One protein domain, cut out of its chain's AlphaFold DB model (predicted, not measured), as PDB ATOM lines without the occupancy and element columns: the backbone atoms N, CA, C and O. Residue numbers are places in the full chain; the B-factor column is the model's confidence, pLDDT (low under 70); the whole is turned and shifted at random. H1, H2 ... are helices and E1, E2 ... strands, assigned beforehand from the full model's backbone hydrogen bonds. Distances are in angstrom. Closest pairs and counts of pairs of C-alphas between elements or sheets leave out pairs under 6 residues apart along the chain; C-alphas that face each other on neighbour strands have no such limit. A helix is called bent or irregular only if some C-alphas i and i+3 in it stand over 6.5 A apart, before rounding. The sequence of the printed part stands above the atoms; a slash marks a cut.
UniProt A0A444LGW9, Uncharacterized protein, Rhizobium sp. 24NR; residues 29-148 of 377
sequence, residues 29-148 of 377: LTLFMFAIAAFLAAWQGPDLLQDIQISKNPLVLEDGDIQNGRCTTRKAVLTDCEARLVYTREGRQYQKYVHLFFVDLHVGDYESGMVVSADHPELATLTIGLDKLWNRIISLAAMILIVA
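This is residues 29 to 148 of the 377 residues of an uncharacterized protein of Rhizobium sp. 24NR (UniProt A0A444LGW9). Two three-stranded sheets lie partly face to face with their strands crossed: E2, E3 and E4 make a long, twisted sheet, and E1, E5 and E6 a small one. H1b and H2 cover one face of the small sheet, while H1a and H3 run side by side and make one end of the long axis. The printed part has 120 residues, with three named helices and six named strands in the order H1, E1, E2, E3, E4, E5, E6, H2, H3; the class is mixed, helices and strands. The sheets, in the orders E1, E5, E6 and E2, E3, E4, are antiparallel. The whole is compact, with a radius of gyration of the C-alphas of 15.4 A, but elongated in outline, spanning 52 by 31 by 22 A.

H1, residues 29 to 54, was assigned as one helix by its hydrogen bonds but is bent: C-alphas 43 and 46 are 7.1 A apart. Its arm H1a, residues 29 to 43, is 20.5 A long and begins with C-alpha 29 at (-43.090, -28.218, -19.140); H1b, residues 46 to 54, is 12.5 A long. E1 is residues 58 to 61. E2, residues 65 to 74, is 26.8 A long and bends by 52 degrees at residue 68. E3, residues 78 to 89, is 33.4 A long and bends by 52 degrees at residue 86. E4, residues 92 to 103, is 34.7 A long, starting from C-alpha 92 at (5.394, -25.347, -14.116). E5 is residues 114 to 117, E6 residues 124 to 126 and H2 residues 127 to 131. H3, residues 133 to 148, is 22.3 A long and ends with C-alpha 148 at (-35.241, -34.752, -24.751).

E2, E3 and E4 form a meander, each strand the antiparallel neighbour of the one before, with N 72 and O 80 at 2.7 A and N 85 and O 96 at 2.7 A. In the other sheet, N 59 and O 116 are 2.9 A apart, and N 125 and O 115 2.8 A. The sheets form a sandwich, two sheets face to face, their strands at 79 degrees; the closest C-alphas of E4 and E6, Val 98 and Thr 125, are 6.5 A apart. H1b and H2 are on the same face of the sheet E1, E5, E6, at heights over the sheet of 9.4 A and 9.3 A. H3 touches H1a, with the closest C-alphas, Ala 37 and Ile 144, 5.1 A apart, at a shallow tilt of 18 degrees, opposite ways. In H1a, H1b, H2 and H3 every O i to N i+4 pair is within hydrogen-bond range.

The two C-alphas farthest apart, Leu 29 and Gly 91, are 52.3 A apart. The printed part has no cut and no long link. The mean pLDDT of the printed part is 84.7; residues 75 to 76 and 105 to 108 are under 70.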
ATOM      1  N   LEU A  29     -43.709 -26.929 -19.444       90.06
ATOM      2  CA  LEU A  29     -43.090 -28.218 -19.140       90.06
ATOM      3  C   LEU A  29     -42.295 -28.760 -20.333       90.06
ATOM      4  O   LEU A  29     -41.198 -29.266 -20.145       90.06
ATOM      5  N   THR A  30     -42.809 -28.626 -21.560       91.94
ATOM      6  CA  THR A  30     -42.070 -29.029 -22.765       91.94
ATOM      7  C   THR A  30     -40.763 -28.247 -22.908       91.94
ATOM      8  O   THR A  30     -39.721 -28.867 -23.093       91.94
ATOM      9  N   LEU A  31     -40.789 -26.916 -22.769       94.88
ATOM     10  CA  LEU A  31     -39.575 -26.088 -22.811       94.88
ATOM     11  C   LEU A  31     -38.612 -26.433 -21.672       94.88
ATOM     12  O   LEU A  31     -37.410 -26.541 -21.890       94.88
ATOM     13  N   PHE A  32     -39.147 -26.669 -20.477       93.56
ATOM     14  CA  PHE A  32     -38.374 -27.053 -19.305       93.56
ATOM     15  C   PHE A  32     -37.628 -28.381 -19.502       93.56
ATOM     16  O   PHE A  32     -36.464 -28.475 -19.129       93.56
ATOM     17  N   MET A  33     -38.238 -29.381 -20.152       91.56
ATOM     18  CA  MET A  33     -37.547 -30.639 -20.476       91.56
ATOM     19  C   MET A  33     -36.340 -30.406 -21.394       91.56
ATOM     20  O   MET A  33     -35.261 -30.928 -21.129       91.56
ATOM     21  N   PHE A  34     -36.477 -29.583 -22.437       95.25
ATOM     22  CA  PHE A  34     -35.342 -29.251 -23.305       95.25
ATOM     23  C   PHE A  34     -34.280 -28.413 -22.587       95.25
ATOM     24  O   PHE A  34     -33.092 -28.645 -22.794       95.25
ATOM     25  N   ALA A  35     -34.687 -27.498 -21.704       93.69
ATOM     26  CA  ALA A  35     -33.762 -26.727 -20.881       93.69
ATOM     27  C   ALA A  35     -32.945 -27.630 -19.942       93.69
ATOM     28  O   ALA A  35     -31.738 -27.446 -19.840       93.69
ATOM     29  N   ILE A  36     -33.562 -28.645 -19.319       90.50
ATOM     30  CA  ILE A  36     -32.835 -29.640 -18.513       90.50
ATOM     31  C   ILE A  36     -31.845 -30.420 -19.380       90.50
ATOM     32  O   ILE A  36     -30.699 -30.588 -18.979       90.50
ATOM     33  N   ALA A  37     -32.258 -30.891 -20.560       91.06
ATOM     34  CA  ALA A  37     -31.364 -31.630 -21.452       91.06
ATOM     35  C   ALA A  37     -30.148 -30.782 -21.874       91.06
ATOM     36  O   ALA A  37     -29.018 -31.264 -21.822       91.06
ATOM     37  N   ALA A  38     -30.372 -29.511 -22.223       93.69
ATOM     38  CA  ALA A  38     -29.308 -28.566 -22.556       93.69
ATOM     39  C   ALA A  38     -28.405 -28.263 -21.352       93.69
ATOM     40  O   ALA A  38     -27.187 -28.244 -21.494       93.69
ATOM     41  N   PHE A  39     -28.986 -28.086 -20.162       92.50
ATOM     42  CA  PHE A  39     -28.237 -27.884 -18.924       92.50
ATOM     43  C   PHE A  39     -27.336 -29.081 -18.603       92.50
ATOM     44  O   PHE A  39     -26.162 -28.885 -18.319       92.50
ATOM     45  N   LEU A  40     -27.844 -30.314 -18.701       85.44
ATOM     46  CA  LEU A  40     -27.045 -31.524 -18.475       85.44
ATOM     47  C   LEU A  40     -25.866 -31.617 -19.450       85.44
ATOM     48  O   LEU A  40     -24.755 -31.939 -19.033       85.44
ATOM     49  N   ALA A  41     -26.097 -31.303 -20.728       90.75
ATOM     50  CA  ALA A  41     -25.047 -31.278 -21.741       90.75
ATOM     51  C   ALA A  41     -23.996 -30.191 -21.457       90.75
ATOM     52  O   ALA A  41     -22.805 -30.460 -21.547       90.75
ATOM     53  N   ALA A  42     -24.425 -28.983 -21.082       91.56
ATOM     54  CA  ALA A  42     -23.527 -27.871 -20.778       91.56
ATOM     55  C   ALA A  42     -22.740 -28.080 -19.475       91.56
ATOM     56  O   ALA A  42     -21.591 -27.664 -19.387       91.56
ATOM     57  N   TRP A  43     -23.348 -28.732 -18.480       86.12
ATOM     58  CA  TRP A  43     -22.721 -29.013 -17.191       86.12
ATOM     59  C   TRP A  43     -21.682 -30.133 -17.284       86.12
ATOM     60  O   TRP A  43     -20.574 -29.973 -16.798       86.12
ATOM     61  N   GLN A  44     -22.026 -31.278 -17.885       85.00
ATOM     62  CA  GLN A  44     -21.157 -32.470 -17.888       85.00
ATOM     63  C   GLN A  44     -20.292 -32.592 -19.152       85.00
ATOM     64  O   GLN A  44     -19.287 -33.299 -19.157       85.00
ATOM     65  N   GLY A  45     -20.692 -31.946 -20.248       87.25
ATOM     66  CA  GLY A  45     -20.031 -32.067 -21.547       87.25
ATOM     67  C   GLY A  45     -18.568 -31.611 -21.560       87.25
ATOM     68  O   GLY A  45     -17.745 -32.354 -22.090       87.25
ATOM     69  N   PRO A  46     -18.212 -30.440 -20.992       89.31
ATOM     70  CA  PRO A  46     -16.836 -29.945 -21.024       89.31
ATOM     71  C   PRO A  46     -15.830 -30.883 -20.352       89.31
ATOM     72  O   PRO A  46     -14.772 -31.136 -20.925       89.31
ATOM     73  N   ASP A  47     -16.165 -31.428 -19.180       84.50
ATOM     74  CA  ASP A  47     -15.287 -32.350 -18.450       84.50
ATOM     75  C   ASP A  47     -15.127 -33.670 -19.212       84.50
ATOM     76  O   ASP A  47     -14.024 -34.186 -19.360       84.50
ATOM     77  N   LEU A  48     -16.216 -34.170 -19.804       87.81
ATOM     78  CA  LEU A  48     -16.186 -35.378 -20.624       87.81
ATOM     79  C   LEU A  48     -15.334 -35.212 -21.890       87.81
ATOM     80  O   LEU A  48     -14.624 -36.132 -22.286       87.81
ATOM     81  N   LEU A  49     -15.396 -34.039 -22.528       89.94
ATOM     82  CA  LEU A  49     -14.567 -33.713 -23.689       89.94
ATOM     83  C   LEU A  49     -13.082 -33.631 -23.314       89.94
ATOM     84  O   LEU A  49     -12.249 -34.122 -24.076       89.94
ATOM     85  N   GLN A  50     -12.759 -33.066 -22.145       86.81
ATOM     86  CA  GLN A  50     -11.390 -33.050 -21.619       86.81
ATOM     87  C   GLN A  50     -10.885 -34.476 -21.368       86.81
ATOM     88  O   GLN A  50      -9.805 -34.820 -21.839       86.81
ATOM     89  N   ASP A  51     -11.677 -35.335 -20.726       86.69
ATOM     90  CA  ASP A  51     -11.283 -36.725 -20.466       86.69
ATOM     91  C   ASP A  51     -11.089 -37.539 -21.762       86.69
ATOM     92  O   ASP A  51     -10.157 -38.338 -21.851       86.69
ATOM     93  N   ILE A  52     -11.898 -37.294 -22.805       89.38
ATOM     94  CA  ILE A  52     -11.699 -37.878 -24.150       89.38
ATOM     95  C   ILE A  52     -10.391 -37.389 -24.791       89.38
ATOM     96  O   ILE A  52      -9.756 -38.119 -25.553       89.38
ATOM     97  N   GLN A  53      -9.983 -36.145 -24.539       91.44
ATOM     98  CA  GLN A  53      -8.714 -35.622 -25.042       91.44
ATOM     99  C   GLN A  53      -7.529 -36.239 -24.294       91.44
ATOM    100  O   GLN A  53      -6.565 -36.651 -24.937       91.44
ATOM    101  N   ILE A  54      -7.627 -36.385 -22.967       87.69
ATOM    102  CA  ILE A  54      -6.605 -37.046 -22.143       87.69
ATOM    103  C   ILE A  54      -6.461 -38.523 -22.540       87.69
ATOM    104  O   ILE A  54      -5.340 -39.010 -22.670       87.69
ATOM    105  N   SER A  55      -7.565 -39.227 -22.826       88.75
ATOM    106  CA  SER A  55      -7.536 -40.656 -23.171       88.75
ATOM    107  C   SER A  55      -6.783 -40.982 -24.468       88.75
ATOM    108  O   SER A  55      -6.494 -42.150 -24.713       88.75
ATOM    109  N   LYS A  56      -6.500 -39.992 -25.328       90.56
ATOM    110  CA  LYS A  56      -5.747 -40.200 -26.578       90.56
ATOM    111  C   LYS A  56      -4.255 -40.416 -26.339       90.56
ATOM    112  O   LYS A  56      -3.642 -41.174 -27.082       90.56
ATOM    113  N   ASN A  57      -3.691 -39.746 -25.335       91.38
ATOM    114  CA  ASN A  57      -2.277 -39.845 -24.979       91.38
ATOM    115  C   ASN A  57      -2.091 -39.658 -23.455       91.38
ATOM    116  O   ASN A  57      -1.659 -38.586 -23.011       91.38
ATOM    117  N   PRO A  58      -2.513 -40.650 -22.644       90.94
ATOM    118  CA  PRO A  58      -2.496 -40.549 -21.188       90.94
ATOM    119  C   PRO A  58      -1.103 -40.848 -20.613       90.94
ATOM    120  O   PRO A  58      -0.511 -41.879 -20.925       90.94
ATOM    121  N   LEU A  59      -0.607 -39.989 -19.719       88.94
ATOM    122  CA  LEU A  59       0.553 -40.269 -18.865       88.94
ATOM    123  C   LEU A  59       0.131 -40.320 -17.401       88.94
ATOM    124  O   LEU A  59      -0.448 -39.366 -16.882       88.94
ATOM    125  N   VAL A  60       0.468 -41.416 -16.730       86.50
ATOM    126  CA  VAL A  60       0.289 -41.560 -15.282       86.50
ATOM    127  C   VAL A  60       1.455 -40.863 -14.580       86.50
ATOM    128  O   VAL A  60       2.610 -41.122 -14.912       86.50
ATOM    129  N   LEU A  61       1.157 -39.961 -13.644       81.88
ATOM    130  CA  LEU A  61       2.166 -39.296 -12.814       81.88
ATOM    131  C   LEU A  61       2.242 -39.980 -11.450       81.88
ATOM    132  O   LEU A  61       1.230 -40.075 -10.757       81.88
ATOM    133  N   GLU A  62       3.443 -40.400 -11.052       77.56
ATOM    134  CA  GLU A  62       3.701 -40.948  -9.711       77.56
ATOM    135  C   GLU A  62       3.883 -39.838  -8.656       77.56
ATOM    136  O   GLU A  62       3.516 -40.023  -7.500       77.56
ATOM    137  N   ASP A  63       4.329 -38.643  -9.071       75.00
ATOM    138  CA  ASP A  63       4.674 -37.519  -8.179       75.00
ATOM    139  C   ASP A  63       3.554 -36.457  -8.046       75.00
ATOM    140  O   ASP A  63       3.807 -35.287  -7.739       75.00
ATOM    141  N   GLY A  64       2.306 -36.822  -8.354       77.44
ATOM    142  CA  GLY A  64       1.144 -35.927  -8.288       77.44
ATOM    143  C   GLY A  64       0.423 -35.991  -6.940       77.44
ATOM    144  O   GLY A  64       0.146 -37.074  -6.437       77.44
ATOM    145  N   ASP A  65       0.045 -34.838  -6.381       85.31
ATOM    146  CA  ASP A  65      -0.698 -34.764  -5.118       85.31
ATOM    147  C   ASP A  65      -2.216 -34.663  -5.361       85.31
ATOM    148  O   ASP A  65      -2.701 -33.768  -6.066       85.31
ATOM    149  N   ILE A  66      -2.973 -35.595  -4.771       85.88
ATOM    150  CA  ILE A  66      -4.438 -35.652  -4.827       85.88
ATOM    151  C   ILE A  66      -4.986 -35.155  -3.487       85.88
ATOM    152  O   ILE A  66      -5.027 -35.875  -2.492       85.88
ATOM    153  N   GLN A  67      -5.472 -33.920  -3.473       87.12
ATOM    154  CA  GLN A  67      -5.986 -33.264  -2.276       87.12
ATOM    155  C   GLN A  67      -7.517 -33.313  -2.222       87.12
ATOM    156  O   GLN A  67      -8.199 -33.092  -3.225       87.12
ATOM    157  N   ASN A  68      -8.069 -33.519  -1.022       84.06
ATOM    158  CA  ASN A  68      -9.512 -33.472  -0.738       84.06
ATOM    159  C   ASN A  68     -10.371 -34.397  -1.624       84.06
ATOM    160  O   ASN A  68     -11.486 -34.035  -1.993       84.06
ATOM    161  N   GLY A  69      -9.855 -35.580  -1.972       82.75
ATOM    162  CA  GLY A  69     -10.601 -36.577  -2.736       82.75
ATOM    163  C   GLY A  69     -11.798 -37.111  -1.950       82.75
ATOM    164  O   GLY A  69     -11.640 -37.643  -0.851       82.75
ATOM    165  N   ARG A  70     -13.004 -36.987  -2.506       84.06
ATOM    166  CA  ARG A  70     -14.231 -37.497  -1.891       84.06
ATOM    167  C   ARG A  70     -15.155 -38.081  -2.944       84.06
ATOM    168  O   ARG A  70     -15.465 -37.408  -3.914       84.06
ATOM    169  N   CYS A  71     -15.674 -39.280  -2.689       82.88
ATOM    170  CA  CYS A  71     -16.739 -39.892  -3.479       82.88
ATOM    171  C   CYS A  71     -18.014 -40.060  -2.641       82.88
ATOM    172  O   CYS A  71     -17.971 -40.457  -1.477       82.88
ATOM    173  N   THR A  72     -19.172 -39.764  -3.227       80.50
ATOM    174  CA  THR A  72     -20.486 -39.943  -2.607       80.50
ATOM    175  C   THR A  72     -21.417 -40.710  -3.537       80.50
ATOM    176  O   THR A  72     -21.729 -40.262  -4.639       80.50
ATOM    177  N   THR A  73     -21.909 -41.863  -3.082       76.88
ATOM    178  CA  THR A  73     -22.872 -42.670  -3.844       76.88
ATOM    179  C   THR A  73     -24.286 -42.447  -3.321       76.88
ATOM    180  O   THR A  73     -24.604 -42.710  -2.161       76.88
ATOM    181  N   ARG A  74     -25.178 -41.961  -4.187       76.81
ATOM    182  CA  ARG A  74     -26.593 -41.709  -3.889       76.81
ATOM    183  C   ARG A  74     -27.467 -42.764  -4.556       76.81
ATOM    184  O   ARG A  74     -27.249 -43.151  -5.702       76.81
ATOM    185  N   LYS A  75     -28.509 -43.205  -3.839       68.81
ATOM    186  CA  LYS A  75     -29.470 -44.227  -4.308       68.81
ATOM    187  C   LYS A  75     -28.800 -45.529  -4.791       68.81
ATOM    188  O   LYS A  75     -29.356 -46.202  -5.651       68.81
ATOM    189  N   ALA A  76     -27.629 -45.852  -4.238       63.03
ATOM    190  CA  ALA A  76     -26.825 -47.040  -4.542       63.03
ATOM    191  C   ALA A  76     -26.353 -47.196  -6.004       63.03
ATOM    192  O   ALA A  76     -25.858 -48.261  -6.347       63.03
ATOM    193  N   VAL A  77     -26.518 -46.177  -6.859       71.12
ATOM    194  CA  VAL A  77     -26.134 -46.268  -8.282       71.12
ATOM    195  C   VAL A  77     -25.479 -45.011  -8.843       71.12
ATOM    196  O   VAL A  77     -24.794 -45.104  -9.848       71.12
ATOM    197  N   LEU A  78     -25.704 -43.828  -8.260       77.06
ATOM    198  CA  LEU A  78     -25.138 -42.575  -8.770       77.06
ATOM    199  C   LEU A  78     -23.951 -42.175  -7.903       77.06
ATOM    200  O   LEU A  78     -24.170 -41.787  -6.755       77.06
ATOM    201  N   THR A  79     -22.737 -42.251  -8.435       79.50
ATOM    202  CA  THR A  79     -21.510 -41.891  -7.717       79.50
ATOM    203  C   THR A  79     -20.986 -40.555  -8.229       79.50
ATOM    204  O   THR A  79     -20.837 -40.353  -9.434       79.50
ATOM    205  N   ASP A  80     -20.741 -39.643  -7.296       81.88
ATOM    206  CA  ASP A  80     -20.185 -38.313  -7.525       81.88
ATOM    207  C   ASP A  80     -18.859 -38.212  -6.776       81.88
ATOM    208  O   ASP A  80     -18.842 -38.402  -5.559       81.88
ATOM    209  N   CYS A  81     -17.769 -37.979  -7.498       83.81
ATOM    210  CA  CYS A  81     -16.447 -37.800  -6.931       83.81
ATOM    211  C   CYS A  81     -15.900 -36.412  -7.256       83.81
ATOM    212  O   CYS A  81     -15.991 -35.945  -8.390       83.81
ATOM    213  N   GLU A  82     -15.264 -35.794  -6.273       86.44
ATOM    214  CA  GLU A  82     -14.559 -34.524  -6.398       86.44
ATOM    215  C   GLU A  82     -13.137 -34.667  -5.853       86.44
ATOM    216  O   GLU A  82     -12.916 -35.357  -4.857       86.44
ATOM    217  N   ALA A  83     -12.165 -34.042  -6.515       89.06
ATOM    218  CA  ALA A  83     -10.785 -33.986  -6.039       89.06
ATOM    219  C   ALA A  83     -10.063 -32.745  -6.580       89.06
ATOM    220  O   ALA A  83     -10.417 -32.204  -7.632       89.06
ATOM    221  N   ARG A  84      -9.017 -32.307  -5.875       90.50
ATOM    222  CA  ARG A  84      -8.091 -31.269  -6.334       90.50
ATOM    223  C   ARG A  84      -6.744 -31.907  -6.659       90.50
ATOM    224  O   ARG A  84      -6.099 -32.470  -5.785       90.50
ATOM    225  N   LEU A  85      -6.317 -31.788  -7.907       89.19
ATOM    226  CA  LEU A  85      -5.053 -32.302  -8.419       89.19
ATOM    227  C   LEU A  85      -4.013 -31.182  -8.411       89.19
ATOM    228  O   LEU A  85      -4.261 -30.107  -8.968       89.19
ATOM    229  N   VAL A  86      -2.859 -31.427  -7.794       89.69
ATOM    230  CA  VAL A  86      -1.705 -30.522  -7.800       89.69
ATOM    231  C   VAL A  86      -0.496 -31.287  -8.319       89.69
ATOM    232  O   VAL A  86      -0.105 -32.299  -7.748       89.69
ATOM    233  N   TYR A  87       0.099 -30.815  -9.410       89.19
ATOM    234  CA  TYR A  87       1.241 -31.482 -10.036       89.19
ATOM    235  C   TYR A  87       2.189 -30.480 -10.679       89.19
ATOM    236  O   TYR A  87       1.814 -29.346 -10.981       89.19
ATOM    237  N   THR A  88       3.431 -30.906 -10.893       87.88
ATOM    238  CA  THR A  88       4.450 -30.104 -11.573       87.88
ATOM    239  C   THR A  88       4.871 -30.815 -12.845       87.88
ATOM    240  O   THR A  88       5.220 -31.991 -12.813       87.88
ATOM    241  N   ARG A  89       4.854 -30.106 -13.975       84.50
ATOM    242  CA  ARG A  89       5.318 -30.633 -15.262       84.50
ATOM    243  C   ARG A  89       6.140 -29.568 -15.972       84.50
ATOM    244  O   ARG A  89       5.721 -28.415 -16.033       84.50
ATOM    245  N   GLU A  90       7.313 -29.947 -16.477       83.38
ATOM    246  CA  GLU A  90       8.226 -29.033 -17.192       83.38
ATOM    247  C   GLU A  90       8.556 -27.758 -16.386       83.38
ATOM    248  O   GLU A  90       8.623 -26.651 -16.916       83.38
ATOM    249  N   GLY A  91       8.706 -27.900 -15.063       81.94
ATOM    250  CA  GLY A  91       9.000 -26.788 -14.152       81.94
ATOM    251  C   GLY A  91       7.826 -25.837 -13.874       81.94
ATOM    252  O   GLY A  91       8.007 -24.854 -13.156       81.94
ATOM    253  N   ARG A  92       6.623 -26.108 -14.400       86.94
ATOM    254  CA  ARG A  92       5.394 -25.347 -14.116       86.94
ATOM    255  C   ARG A  92       4.464 -26.133 -13.203       86.94
ATOM    256  O   ARG A  92       4.226 -27.319 -13.423       86.94
ATOM    257  N   GLN A  93       3.925 -25.455 -12.194       88.44
ATOM    258  CA  GLN A  93       2.946 -26.028 -11.278       88.44
ATOM    259  C   GLN A  93       1.531 -25.823 -11.827       88.44
ATOM    260  O   GLN A  93       1.149 -24.711 -12.189       88.44
ATOM    261  N   TYR A  94       0.750 -26.895 -11.848       87.56
ATOM    262  CA  TYR A  94      -0.636 -26.907 -12.287       87.56
ATOM    263  C   TYR A  94      -1.546 -27.276 -11.120       87.56
ATOM    264  O   TYR A  94      -1.189 -28.062 -10.239       87.56
ATOM    265  N   GLN A  95      -2.735 -26.681 -11.113       87.88
ATOM    266  CA  GLN A  95      -3.781 -26.985 -10.148       87.88
ATOM    267  C   GLN A  95      -5.095 -27.170 -10.892       87.88
ATOM    268  O   GLN A  95      -5.515 -26.288 -11.643       87.88
ATOM    269  N   LYS A  96      -5.753 -28.307 -10.670       85.06
ATOM    270  CA  LYS A  96      -6.991 -28.656 -11.361       85.06
ATOM    271  C   LYS A  96      -8.007 -29.224 -10.384       85.06
ATOM    272  O   LYS A  96      -7.687 -30.090  -9.581       85.06
ATOM    273  N   TYR A  97      -9.241 -28.746 -10.469       86.25
ATOM    274  CA  TYR A  97     -10.375 -29.372  -9.795       86.25
ATOM    275  C   TYR A  97     -11.041 -30.326 -10.773       86.25
ATOM    276  O   TYR A  97     -11.313 -29.941 -11.913       86.25
ATOM    277  N   VAL A  98     -11.264 -31.561 -10.334       85.06
ATOM    278  CA  VAL A  98     -11.905 -32.598 -11.138       85.06
ATOM    279  C   VAL A  98     -13.196 -33.038 -10.471       85.06
ATOM    280  O   VAL A  98     -13.234 -33.291  -9.267       85.06
ATOM    281  N   HIS A  99     -14.247 -33.125 -11.279       83.38
ATOM    282  CA  HIS A  99     -15.550 -33.633 -10.883       83.38
ATOM    283  C   HIS A  99     -15.914 -34.806 -11.791       83.38
ATOM    284  O   HIS A  99     -15.905 -34.705 -13.017       83.38
ATOM    285  N   LEU A 100     -16.219 -35.947 -11.183       79.75
ATOM    286  CA  LEU A 100     -16.491 -37.196 -11.876       79.75
ATOM    287  C   LEU A 100     -17.859 -37.698 -11.436       79.75
ATOM    288  O   LEU A 100     -18.062 -38.064 -10.284       79.75
ATOM    289  N   PHE A 101     -18.801 -37.751 -12.372       79.19
ATOM    290  CA  PHE A 101     -20.126 -38.310 -12.130       79.19
ATOM    291  C   PHE A 101     -20.338 -39.539 -13.003       79.19
ATOM    292  O   PHE A 101     -20.287 -39.417 -14.226       79.19
ATOM    293  N   PHE A 102     -20.599 -40.700 -12.401       76.88
ATOM    294  CA  PHE A 102     -20.785 -41.967 -13.111       76.88
ATOM    295  C   PHE A 102     -21.780 -42.902 -12.407       76.88
ATOM    296  O   PHE A 102     -22.155 -42.695 -11.253       76.88
ATOM    297  N   VAL A 103     -22.243 -43.932 -13.126       75.25
ATOM    298  CA  VAL A 103     -23.172 -44.941 -12.590       75.25
ATOM    299  C   VAL A 103     -22.393 -46.176 -12.141       75.25
ATOM    300  O   VAL A 103     -21.836 -46.874 -12.981       75.25
ATOM    301  N   ASP A 104     -22.336 -46.467 -10.845       71.31
ATOM    302  CA  ASP A 104     -21.618 -47.641 -10.330       71.31
ATOM    303  C   ASP A 104     -22.357 -48.279  -9.153       71.31
ATOM    304  O   ASP A 104     -23.037 -47.598  -8.387       71.31
ATOM    305  N   LEU A 105     -22.216 -49.597  -9.032       62.97
ATOM    306  CA  LEU A 105     -22.770 -50.429  -7.961       62.97
ATOM    307  C   LEU A 105     -21.706 -50.783  -6.904       62.97
ATOM    308  O   LEU A 105     -21.982 -51.564  -5.993       62.97
ATOM    309  N   HIS A 106     -20.491 -50.242  -7.035       65.38
ATOM    310  CA  HIS A 106     -19.386 -50.478  -6.112       65.38
ATOM    311  C   HIS A 106     -19.636 -49.860  -4.724       65.38
ATOM    312  O   HIS A 106     -20.147 -48.745  -4.599       65.38
ATOM    313  N   VAL A 107     -19.255 -50.598  -3.676       59.66
ATOM    314  CA  VAL A 107     -19.363 -50.193  -2.268       59.66
ATOM    315  C   VAL A 107     -17.980 -50.335  -1.637       59.66
ATOM    316  O   VAL A 107     -17.526 -51.455  -1.415       59.66
ATOM    317  N   GLY A 108     -17.319 -49.211  -1.368       68.50
ATOM    318  CA  GLY A 108     -15.950 -49.171  -0.854       68.50
ATOM    319  C   GLY A 108     -15.195 -47.934  -1.330       68.50
ATOM    320  O   GLY A 108     -15.764 -47.082  -2.020       68.50
ATOM    321  N   ASP A 109     -13.926 -47.849  -0.941       73.25
ATOM    322  CA  ASP A 109     -13.003 -46.814  -1.406       73.25
ATOM    323  C   ASP A 109     -12.488 -47.147  -2.811       73.25
ATOM    324  O   ASP A 109     -12.312 -48.312  -3.167       73.25
ATOM    325  N   TYR A 110     -12.241 -46.112  -3.613       74.00
ATOM    326  CA  TYR A 110     -11.685 -46.256  -4.954       74.00
ATOM    327  C   TYR A 110     -10.182 -45.979  -4.926       74.00
ATOM    328  O   TYR A 110      -9.757 -44.914  -4.483       74.00
ATOM    329  N   GLU A 111      -9.384 -46.906  -5.448       78.69
ATOM    330  CA  GLU A 111      -7.977 -46.648  -5.739       78.69
ATOM    331  C   GLU A 111      -7.873 -45.852  -7.045       78.69
ATOM    332  O   GLU A 111      -8.497 -46.204  -8.050       78.69
ATOM    333  N   SER A 112      -7.130 -44.744  -7.032       82.56
ATOM    334  CA  SER A 112      -6.984 -43.904  -8.215       82.56
ATOM    335  C   SER A 112      -5.648 -43.172  -8.244       82.56
ATOM    336  O   SER A 112      -5.260 -42.543  -7.264       82.56
ATOM    337  N   GLY A 113      -4.999 -43.188  -9.408       83.19
ATOM    338  CA  GLY A 113      -3.813 -42.386  -9.710       83.19
ATOM    339  C   GLY A 113      -4.160 -41.093 -10.448       83.19
ATOM    340  O   GLY A 113      -5.286 -40.923 -10.931       83.19
ATOM    341  N   MET A 114      -3.187 -40.189 -10.556       86.62
ATOM    342  CA  MET A 114      -3.296 -38.969 -11.356       86.62
ATOM    343  C   MET A 114      -2.835 -39.228 -12.793       86.62
ATOM    344  O   MET A 114      -1.782 -39.824 -13.019       86.62
ATOM    345  N   VAL A 115      -3.611 -38.756 -13.770       89.00
ATOM    346  CA  VAL A 115      -3.302 -38.890 -15.199       89.00
ATOM    347  C   VAL A 115      -3.336 -37.524 -15.867       89.00
ATOM    348  O   VAL A 115      -4.285 -36.765 -15.691       89.00
ATOM    349  N   VAL A 116      -2.319 -37.219 -16.666       90.38
ATOM    350  CA  VAL A 116      -2.177 -35.960 -17.411       90.38
ATOM    351  C   VAL A 116      -2.047 -36.268 -18.899       90.38
ATOM    352  O   VAL A 116      -1.533 -37.317 -19.282       90.38
ATOM    353  N   SER A 117      -2.524 -35.373 -19.765       89.62
ATOM    354  CA  SER A 117      -2.293 -35.509 -21.207       89.62
ATOM    355  C   SER A 117      -0.832 -35.208 -21.556       89.62
ATOM    356  O   SER A 117      -0.285 -34.180 -21.148       89.62
ATOM    357  N   ALA A 118      -0.203 -36.068 -22.364       87.06
ATOM    358  CA  ALA A 118       1.142 -35.805 -22.881       87.06
ATOM    359  C   ALA A 118       1.191 -34.516 -23.705       87.06
ATOM    360  O   ALA A 118       2.125 -33.727 -23.569       87.06
ATOM    361  N   ASP A 119       0.169 -34.304 -24.528       89.00
ATOM    362  CA  ASP A 119       0.127 -33.228 -25.516       89.00
ATOM    363  C   ASP A 119      -0.335 -31.904 -24.887       89.00
ATOM    364  O   ASP A 119       0.059 -30.829 -25.332       89.00
ATOM    365  N   HIS A 120      -1.141 -31.989 -23.823       87.06
ATOM    366  CA  HIS A 120      -1.770 -30.855 -23.146       87.06
ATOM    367  C   HIS A 120      -1.534 -30.922 -21.626       87.06
ATOM    368  O   HIS A 120      -2.384 -31.444 -20.900       87.06
ATOM    369  N   PRO A 121      -0.393 -30.419 -21.110       85.25
ATOM    370  CA  PRO A 121      -0.069 -30.457 -19.678       85.25
ATOM    371  C   PRO A 121      -1.117 -29.809 -18.769       85.25
ATOM    372  O   PRO A 121      -1.153 -30.115 -17.582       85.25
ATOM    373  N   GLU A 122      -1.955 -28.924 -19.300       86.56
ATOM    374  CA  GLU A 122      -3.068 -28.266 -18.616       86.56
ATOM    375  C   GLU A 122      -4.281 -29.180 -18.353       86.56
ATOM    376  O   GLU A 122      -5.176 -28.813 -17.583       86.56
ATOM    377  N   LEU A 123      -4.332 -30.357 -18.985       88.75
ATOM    378  CA  LEU A 123      -5.411 -31.330 -18.839       88.75
ATOM    379  C   LEU A 123      -4.974 -32.475 -17.928       88.75
ATOM    380  O   LEU A 123      -4.097 -33.266 -18.277       88.75
ATOM    381  N   ALA A 124      -5.641 -32.590 -16.782       88.00
ATOM    382  CA  ALA A 124      -5.430 -33.657 -15.818       88.00
ATOM    383  C   ALA A 124      -6.759 -34.242 -15.352       88.00
ATOM    384  O   ALA A 124      -7.754 -33.528 -15.208       88.00
ATOM    385  N   THR A 125      -6.743 -35.542 -15.094       89.50
ATOM    386  CA  THR A 125      -7.859 -36.321 -14.576       89.50
ATOM    387  C   THR A 125      -7.332 -37.411 -13.645       89.50
ATOM    388  O   THR A 125      -6.140 -37.492 -13.343       89.50
ATOM    389  N   LEU A 126      -8.235 -38.241 -13.154       86.75
ATOM    390  CA  LEU A 126      -7.920 -39.401 -12.332       86.75
ATOM    391  C   LEU A 126      -8.033 -40.679 -13.173       86.75
ATOM    392  O   LEU A 126      -8.845 -40.727 -14.099       86.75
ATOM    393  N   THR A 127      -7.281 -41.736 -12.846       84.88
ATOM    394  CA  THR A 127      -7.378 -43.035 -13.548       84.88
ATOM    395  C   THR A 127      -8.817 -43.552 -13.561       84.88
ATOM    396  O   THR A 127      -9.320 -43.937 -14.616       84.88
ATOM    397  N   ILE A 128      -9.541 -43.408 -12.443       83.00
ATOM    398  CA  ILE A 128     -10.968 -43.756 -12.364       83.00
ATOM    399  C   ILE A 128     -11.841 -42.967 -13.358       83.00
ATOM    400  O   ILE A 128     -12.854 -43.474 -13.844       83.00
ATOM    401  N   GLY A 129     -11.448 -41.737 -13.695       79.50
ATOM    402  CA  GLY A 129     -12.120 -40.910 -14.694       79.50
ATOM    403  C   GLY A 129     -12.031 -41.497 -16.103       79.50
ATOM    404  O   GLY A 129     -13.031 -41.478 -16.825       79.50
ATOM    405  N   LEU A 130     -10.879 -42.080 -16.457       83.81
ATOM    406  CA  LEU A 130     -10.655 -42.765 -17.733       83.81
ATOM    407  C   LEU A 130     -11.291 -44.160 -17.756       83.81
ATOM    408  O   LEU A 130     -11.977 -44.501 -18.719       83.81
ATOM    409  N   ASP A 131     -11.165 -44.927 -16.672       84.06
ATOM    410  CA  ASP A 131     -11.742 -46.276 -16.564       84.06
ATOM    411  C   ASP A 131     -13.270 -46.258 -16.687       84.06
ATOM    412  O   ASP A 131     -13.892 -47.143 -17.283       84.06
ATOM    413  N   LYS A 132     -13.904 -45.217 -16.138       82.25
ATOM    414  CA  LYS A 132     -15.357 -45.029 -16.189       82.25
ATOM    415  C   LYS A 132     -15.794 -44.115 -17.335       82.25
ATOM    416  O   LYS A 132     -16.987 -43.820 -17.424       82.25
ATOM    417  N   LEU A 133     -14.899 -43.709 -18.244       83.94
ATOM    418  CA  LEU A 133     -15.194 -42.757 -19.321       83.94
ATOM    419  C   LEU A 133     -16.392 -43.198 -20.174       83.94
ATOM    420  O   LEU A 133     -17.358 -42.452 -20.328       83.94
ATOM    421  N   TRP A 134     -16.395 -44.444 -20.653       84.31
ATOM    422  CA  TRP A 134     -17.508 -44.974 -21.451       84.31
ATOM    423  C   TRP A 134     -18.819 -45.058 -20.677       84.31
ATOM    424  O   TRP A 134     -19.880 -44.738 -21.215       84.31
ATOM    425  N   ASN A 135     -18.759 -45.430 -19.400       80.12
ATOM    426  CA  ASN A 135     -19.934 -45.452 -18.539       80.12
ATOM    427  C   ASN A 135     -20.531 -44.044 -18.363       80.12
ATOM    428  O   ASN A 135     -21.750 -43.881 -18.402       80.12
ATOM    429  N   ARG A 136     -19.683 -43.013 -18.249       84.88
ATOM    430  CA  ARG A 136     -20.094 -41.600 -18.194       84.88
ATOM    431  C   ARG A 136     -20.716 -41.132 -19.502       84.88
ATOM    432  O   ARG A 136     -21.807 -40.563 -19.468       84.88
ATOM    433  N   ILE A 137     -20.082 -41.436 -20.641       86.88
ATOM    434  CA  ILE A 137     -20.607 -41.121 -21.981       86.88
ATOM    435  C   ILE A 137     -22.002 -41.727 -22.156       86.88
ATOM    436  O   ILE A 137     -22.954 -41.012 -22.469       86.88
ATOM    437  N   ILE A 138     -22.141 -43.034 -21.917       85.06
ATOM    438  CA  ILE A 138     -23.401 -43.761 -22.113       85.06
ATOM    439  C   ILE A 138     -24.476 -43.246 -21.153       85.06
ATOM    440  O   ILE A 138     -25.602 -42.988 -21.581       85.06
ATOM    441  N   SER A 139     -24.141 -43.053 -19.876       81.19
ATOM    442  CA  SER A 139     -25.095 -42.592 -18.861       81.19
ATOM    443  C   SER A 139     -25.603 -41.178 -19.149       81.19
ATOM    444  O   SER A 139     -26.810 -40.928 -19.072       81.19
ATOM    445  N   LEU A 140     -24.711 -40.256 -19.528       85.12
ATOM    446  CA  LEU A 140     -25.082 -38.890 -19.894       85.12
ATOM    447  C   LEU A 140     -25.924 -38.870 -21.174       85.12
ATOM    448  O   LEU A 140     -26.980 -38.234 -21.202       85.12
ATOM    449  N   ALA A 141     -25.502 -39.604 -22.209       87.56
ATOM    450  CA  ALA A 141     -26.243 -39.711 -23.461       87.56
ATOM    451  C   ALA A 141     -27.647 -40.284 -23.229       87.56
ATOM    452  O   ALA A 141     -28.629 -39.709 -23.696       87.56
ATOM    453  N   ALA A 142     -27.770 -41.363 -22.451       86.94
ATOM    454  CA  ALA A 142     -29.057 -41.955 -22.100       86.94
ATOM    455  C   ALA A 142     -29.956 -40.962 -21.346       86.94
ATOM    456  O   ALA A 142     -31.128 -40.816 -21.693       86.94
ATOM    457  N   MET A 143     -29.417 -40.232 -20.363       85.00
ATOM    458  CA  MET A 143     -30.172 -39.225 -19.612       85.00
ATOM    459  C   MET A 143     -30.695 -38.109 -20.527       85.00
ATOM    460  O   MET A 143     -31.884 -37.783 -20.488       85.00
ATOM    461  N   ILE A 144     -29.833 -37.559 -21.389       90.88
ATOM    462  CA  ILE A 144     -30.204 -36.512 -22.349       90.88
ATOM    463  C   ILE A 144     -31.264 -37.032 -23.324       90.88
ATOM    464  O   ILE A 144     -32.277 -36.364 -23.527       90.88
ATOM    465  N   LEU A 145     -31.079 -38.230 -23.888       93.19
ATOM    466  CA  LEU A 145     -32.022 -38.835 -24.831       93.19
ATOM    467  C   LEU A 145     -33.386 -39.105 -24.194       93.19
ATOM    468  O   LEU A 145     -34.408 -38.848 -24.825       93.19
ATOM    469  N   ILE A 146     -33.429 -39.575 -22.944       90.62
ATOM    470  CA  ILE A 146     -34.686 -39.787 -22.215       90.62
ATOM    471  C   ILE A 146     -35.398 -38.448 -21.993       90.62
ATOM    472  O   ILE A 146     -36.578 -38.313 -22.322       90.62
ATOM    473  N   VAL A 147     -34.695 -37.441 -21.470       89.19
ATOM    474  CA  VAL A 147     -35.276 -36.127 -21.158       89.19
ATOM    475  C   VAL A 147     -35.747 -35.414 -22.435       89.19
ATOM    476  O   VAL A 147     -36.899 -34.980 -22.515       89.19
ATOM    477  N   ALA A 148     -34.898 -35.345 -23.462       93.44
ATOM    478  CA  ALA A 148     -35.241 -34.752 -24.751       93.44
ATOM    479  C   ALA A 148     -36.339 -35.552 -25.467       93.44
ATOM    480  O   ALA A 148     -37.272 -34.964 -26.010       93.44
TER     481      ALA A 148